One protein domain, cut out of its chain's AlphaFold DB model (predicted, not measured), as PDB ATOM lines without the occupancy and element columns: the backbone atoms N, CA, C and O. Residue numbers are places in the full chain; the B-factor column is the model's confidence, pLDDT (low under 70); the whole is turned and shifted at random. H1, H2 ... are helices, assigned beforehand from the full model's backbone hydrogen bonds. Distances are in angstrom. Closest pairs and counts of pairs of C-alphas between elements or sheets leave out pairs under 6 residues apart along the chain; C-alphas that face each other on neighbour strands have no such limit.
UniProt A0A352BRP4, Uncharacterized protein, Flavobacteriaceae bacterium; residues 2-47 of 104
ATOM      1  N   PRO A   2     278.896 436.484 585.276       82.94
ATOM      2  CA  PRO A   2     279.682 436.898 584.112       82.94
ATOM      3  C   PRO A   2     280.726 437.971 584.449       82.94
ATOM      4  O   PRO A   2     280.459 438.846 585.274       82.94
ATOM      5  N   GLU A   3     281.895 437.916 583.807       88.88
ATOM      6  CA  GLU A   3     283.014 438.835 584.084       88.88
ATOM      7  C   GLU A   3     282.655 440.296 583.802       88.88
ATOM      8  O   GLU A   3     282.917 441.152 584.642       88.88
ATOM      9  N   PHE A   4     281.936 440.558 582.707       88.50
ATOM     10  CA  PHE A   4     281.478 441.901 582.337       88.50
ATOM     11  C   PHE A   4     280.487 442.519 583.338       88.50
ATOM     12  O   PHE A   4     280.263 443.715 583.313       88.50
ATOM     13  N   VAL A   5     279.852 441.730 584.212       86.81
ATOM     14  CA  VAL A   5     279.006 442.276 585.292       86.81
ATOM     15  C   VAL A   5     279.847 442.549 586.534       86.81
ATOM     16  O   VAL A   5     279.562 443.476 587.286       86.81
ATOM     17  N   ARG A   6     280.889 441.742 586.758       88.00
ATOM     18  CA  ARG A   6     281.721 441.797 587.961       88.00
ATOM     19  C   ARG A   6     282.403 443.154 588.130       88.00
ATOM     20  O   ARG A   6     282.529 443.597 589.263       88.00
ATOM     21  N   GLU A   7     282.789 443.820 587.041       89.31
ATOM     22  CA  GLU A   7     283.420 445.149 587.095       89.31
ATOM     23  C   GLU A   7     282.501 446.248 587.654       89.31
ATOM     24  O   GLU A   7     282.978 447.189 588.285       89.31
ATOM     25  N   PHE A   8     281.183 446.101 587.484       86.38
ATOM     26  CA  PHE A   8     280.180 447.049 587.982       86.38
ATOM     27  C   PHE A   8     279.697 446.723 589.399       86.38
ATOM     28  O   PHE A   8     278.932 447.486 589.992       86.38
ATOM     29  N   LEU A   9     280.105 445.578 589.949       84.19
ATOM     30  CA  LEU A   9     279.735 445.159 591.293       84.19
ATOM     31  C   LEU A   9     280.809 445.606 592.274       84.19
ATOM     32  O   LEU A   9     281.802 444.921 592.515       84.19
ATOM     33  N   HIS A  10     280.586 446.774 592.863       78.56
ATOM     34  CA  HIS A  10     281.419 447.267 593.948       78.56
ATOM     35  C   HIS A  10     281.046 446.543 595.245       78.56
ATOM     36  O   HIS A  10     279.876 446.486 595.625       78.56
ATOM     37  N   GLY A  11     282.045 445.952 595.904       74.12
ATOM     38  CA  GLY A  11     281.862 445.306 597.200       74.12
ATOM     39  C   GLY A  11     281.361 446.298 598.251       74.12
ATOM     40  O   GLY A  11     281.743 447.466 598.254       74.12
ATOM     41  N   GLY A  12     280.507 445.815 599.147       82.75
ATOM     42  CA  GLY A  12     279.938 446.564 600.261       82.75
ATOM     43  C   GLY A  12     279.479 445.605 601.354       82.75
ATOM     44  O   GLY A  12     279.803 444.416 601.315       82.75
ATOM     45  N   ASP A  13     278.723 446.113 602.323       88.12
ATOM     46  CA  ASP A  13     278.131 445.269 603.361       88.12
ATOM     47  C   ASP A  13     277.176 444.230 602.726       88.12
ATOM     48  O   ASP A  13     276.294 444.620 601.954       88.12
ATOM     49  N   PRO A  14     277.307 442.920 603.029       88.00
ATOM     50  CA  PRO A  14     276.426 441.880 602.489       88.00
ATOM     51  C   PRO A  14     274.938 442.069 602.814       88.00
ATOM     52  O   PRO A  14     274.086 441.497 602.135       88.00
ATOM     53  N   SER A  15     274.618 442.837 603.857       89.94
ATOM     54  CA  SER A  15     273.248 443.169 604.250       89.94
ATOM     55  C   SER A  15     272.656 444.344 603.466       89.94
ATOM     56  O   SER A  15     271.458 444.608 603.578       89.94
ATOM     57  N   TYR A  16     273.462 445.057 602.672       93.19
ATOM     58  CA  TYR A  16     273.012 446.230 601.930       93.19
ATOM     59  C   TYR A  16     272.537 445.848 600.528       93.19
ATOM     60  O   TYR A  16     273.097 444.996 599.837       93.19
ATOM     61  N   ASN A  17     271.496 446.532 600.064       92.19
ATOM     62  CA  ASN A  17     271.033 446.430 598.696       92.19
ATOM     63  C   ASN A  17     272.025 447.112 597.737       92.19
ATOM     64  O   ASN A  17     272.381 448.278 597.909       92.19
ATOM     65  N   ILE A  18     272.402 446.404 596.668       89.81
ATOM     66  CA  ILE A  18     273.420 446.846 595.700       89.81
ATOM     67  C   ILE A  18     273.072 448.138 594.935       89.81
ATOM     68  O   ILE A  18     273.954 448.742 594.335       89.81
ATOM     69  N   PHE A  19     271.803 448.566 594.917       90.31
ATOM     70  CA  PHE A  19     271.350 449.751 594.172       90.31
ATOM     71  C   PHE A  19     271.095 450.980 595.055       90.31
ATOM     72  O   PHE A  19     271.007 452.102 594.545       90.31
ATOM     73  N   SER A  20     270.905 450.796 596.361       91.94
ATOM     74  CA  SER A  20     270.736 451.898 597.320       91.94
ATOM     75  C   SER A  20     271.956 452.106 598.209       91.94
ATOM     76  O   SER A  20     272.073 453.189 598.780       91.94
ATOM     77  N   SER A  21     272.847 451.113 598.308       90.00
ATOM     78  CA  SER A  21     273.944 451.079 599.281       90.00
ATOM     79  C   SER A  21     273.447 451.265 600.720       90.00
ATOM     80  O   SER A  21     274.121 451.883 601.542       90.00
ATOM     81  N   SER A  22     272.252 450.747 601.012       92.62
ATOM     82  CA  SER A  22     271.614 450.730 602.330       92.62
ATOM     83  C   SER A  22     270.843 449.415 602.522       92.62
ATOM     84  O   SER A  22     270.576 448.733 601.527       92.62
ATOM     85  N   PRO A  23     270.452 449.038 603.753       94.56
ATOM     86  CA  PRO A  23     269.633 447.842 603.990       94.56
ATOM     87  C   PRO A  23     268.303 447.855 603.216       94.56
ATOM     88  O   PRO A  23     267.814 446.824 602.756       94.56
ATOM     89  N   GLU A  24     267.718 449.037 603.034       95.56
ATOM     90  CA  GLU A  24     266.431 449.221 602.375       95.56
ATOM     91  C   GLU A  24     266.582 449.331 600.850       95.56
ATOM     92  O   GLU A  24     267.379 450.136 600.354       95.56
ATOM     93  N   PRO A  25     265.779 448.594 600.063       94.56
ATOM     94  CA  PRO A  25     265.774 448.734 598.615       94.56
ATOM     95  C   PRO A  25     265.127 450.056 598.176       94.56
ATOM     96  O   PRO A  25     264.326 450.674 598.882       94.56
ATOM     97  N   ARG A  26     265.407 450.466 596.935       95.06
ATOM     98  CA  ARG A  26     264.640 451.535 596.280       95.06
ATOM     99  C   ARG A  26     263.176 451.111 596.093       95.06
ATOM    100  O   ARG A  26     262.866 449.931 595.958       95.06
ATOM    101  N   ASN A  27     262.271 452.091 596.036       95.38
ATOM    102  CA  ASN A  27     260.850 451.825 595.799       95.38
ATOM    103  C   ASN A  27     260.603 451.158 594.428       95.38
ATOM    104  O   ASN A  27     261.415 451.271 593.507       95.38
ATOM    105  N   LYS A  28     259.437 450.518 594.275       92.06
ATOM    106  CA  LYS A  28     259.058 449.745 593.076       92.06
ATOM    107  C   LYS A  28     259.103 450.533 591.757       92.06
ATOM    108  O   LYS A  28     259.313 449.945 590.701       92.06
ATOM    109  N   ASP A  29     258.917 451.852 591.806       93.12
ATOM    110  CA  ASP A  29     258.867 452.725 590.630       93.12
ATOM    111  C   ASP A  29     260.232 453.348 590.290       93.12
ATOM    112  O   ASP A  29     260.359 454.051 589.282       93.12
ATOM    113  N   TYR A  30     261.274 453.072 591.083       94.56
ATOM    114  CA  TYR A  30     262.613 453.630 590.900       94.56
ATOM    115  C   TYR A  30     263.179 453.336 589.505       94.56
ATOM    116  O   TYR A  30     263.462 454.261 588.741       94.56
ATOM    117  N   PHE A  31     263.266 452.057 589.125       92.06
ATOM    118  CA  PHE A  31     263.799 451.664 587.816       92.06
ATOM    119  C   PHE A  31     262.887 452.079 586.661       92.06
ATOM    120  O   PHE A  31     263.377 452.443 585.595       92.06
ATOM    121  N   LYS A  32     261.566 452.100 586.877       89.50
ATOM    122  CA  LYS A  32     260.603 452.605 585.889       89.50
ATOM    123  C   LYS A  32     260.851 454.085 585.588       89.50
ATOM    124  O   LYS A  32     260.872 454.480 584.424       89.50
ATOM    125  N   THR A  33     261.073 454.887 586.628       92.44
ATOM    126  CA  THR A  33     261.375 456.320 586.510       92.44
ATOM    127  C   THR A  33     262.728 456.543 585.841       92.44
ATOM    128  O   THR A  33     262.833 457.359 584.925       92.44
ATOM    129  N   LEU A  34     263.750 455.788 586.252       92.69
ATOM    130  CA  LEU A  34     265.087 455.866 585.671       92.69
ATOM    131  C   LEU A  34     265.077 455.516 584.174       92.69
ATOM    132  O   LEU A  34     265.605 456.274 583.366       92.69
ATOM    133  N   TRP A  35     264.392 454.434 583.791       89.69
ATOM    134  CA  TRP A  35     264.198 454.061 582.387       89.69
ATOM    135  C   TRP A  35     263.440 455.134 581.602       89.69
ATOM    136  O   TRP A  35     263.786 455.443 580.466       89.69
ATOM    137  N   GLY A  36     262.412 455.733 582.212       89.00
ATOM    138  CA  GLY A  36     261.671 456.847 581.624       89.00
ATOM    139  C   GLY A  36     262.577 458.016 581.240       89.00
ATOM    140  O   GLY A  36     262.458 458.520 580.129       89.00
ATOM    141  N   ARG A  37     263.516 458.385 582.121       91.19
ATOM    142  CA  ARG A  37     264.526 459.419 581.850       91.19
ATOM    143  C   ARG A  37     265.525 458.976 580.783       91.19
ATOM    144  O   ARG A  37     265.811 459.747 579.883       91.19
ATOM    145  N   TYR A  38     266.003 457.733 580.833       89.25
ATOM    146  CA  TYR A  38     266.923 457.197 579.822       89.25
ATOM    147  C   TYR A  38     266.361 457.308 578.394       89.25
ATOM    148  O   TYR A  38     267.051 457.724 577.464       89.25
ATOM    149  N   LYS A  39     265.062 457.034 578.230       88.44
ATOM    150  CA  LYS A  39     264.375 457.154 576.937       88.44
ATOM    151  C   LYS A  39     264.375 458.558 576.338       88.44
ATOM    152  O   LYS A  39     264.204 458.667 575.133       88.44
ATOM    153  N   THR A  40     264.512 459.621 577.133       88.31
ATOM    154  CA  THR A  40     264.425 460.988 576.590       88.31
ATOM    155  C   THR A  40     265.690 461.419 575.858       88.31
ATOM    156  O   THR A  40     265.633 462.374 575.095       88.31
ATOM    157  N   PHE A  41     266.822 460.752 576.098       88.81
ATOM    158  CA  PHE A  41     268.106 461.085 575.473       88.81
ATOM    159  C   PHE A  41     268.738 459.917 574.701       88.81
ATOM    160  O   PHE A  41     269.685 460.128 573.950       88.81
ATOM    161  N   SER A  42     268.238 458.692 574.867       86.81
ATOM    162  CA  SER A  42     268.713 457.527 574.120       86.81
ATOM    163  C   SER A  42     268.208 457.542 572.675       86.81
ATOM    164  O   SER A  42     267.003 457.516 572.445       86.81
ATOM    165  N   SER A  43     269.121 457.463 571.706       88.19
ATOM    166  CA  SER A  43     268.804 457.216 570.289       88.19
ATOM    167  C   SER A  43     268.568 455.735 569.965       88.19
ATOM    168  O   SER A  43     268.058 455.415 568.898       88.19
ATOM    169  N   ALA A  44     268.920 454.827 570.882       86.12
ATOM    170  CA  ALA A  44     268.811 453.382 570.684       86.12
ATOM    171  C   ALA A  44     267.407 452.811 570.953       86.12
ATOM    172  O   ALA A  44     267.180 451.632 570.702       86.12
ATOM    173  N   LEU A  45     266.490 453.606 571.520       84.75
ATOM    174  CA  LEU A  45     265.174 453.126 571.939       84.75
ATOM    175  C   LEU A  45     264.067 453.739 571.091       84.75
ATOM    176  O   LEU A  45     263.989 454.955 570.928       84.75
ATOM    177  N   GLU A  46     263.154 452.893 570.632       84.50
ATOM    178  CA  GLU A  46     261.953 453.320 569.921       84.50
ATOM    179  C   GLU A  46     260.809 453.665 570.882       84.50
ATOM    180  O   GLU A  46     260.758 453.263 572.056       84.50
ATOM    181  N   LYS A  47     259.822 454.403 570.361       81.25
ATOM    182  CA  LYS A  47     258.612 454.743 571.109       81.25
ATOM    183  C   LYS A  47     257.893 453.466 571.554       81.25
ATOM    184  O   LYS A  47     257.562 452.607 570.750       81.25
TER     185      LYS A  47
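Overview. This is residues 2 to 47 of the 104 residues of an uncharacterized protein of Flavobacteriaceae bacterium (UniProt A0A352BRP4). With little regular structure, the printed part is an open, flat arch of chain: a short helix H1 at one foot, a long winding stretch of residues 7 to 29, then helix H2 along the other arm and a tail with no named element. Residues 2 to 8, 27 to 38 and 40 to 46 stand free. It has 46 residues with two named helices, H1 then H2, and no named strand; the class is all helix, with 13 residues in named elements. It is only just loose, close to extended, with a radius of gyration of the C-alphas of 14.0 A and spans of 38 by 28 by 13 A.

Along the chain. H1, residues 3 to 6, begins at C-alpha 3 (283.014, 438.835, 584.084). H2, residues 30 to 38, measures 12.4 A from first to last C-alpha and ends at C-alpha 38 (266.923, 457.197, 579.822).

Arrangement. H1 and H2 are apart. In H2 every O i to N i+4 pair is within hydrogen-bond range; H1 is too short for such a pair.

Size, cuts and confidence. The C-alphas of Asp 13 and Lys 47, the two farthest apart, are 38.9 A apart. The link from H1 to H2 is long, 23 residues. The printed part has no cut, and no printed residue is under 70 in pLDDT.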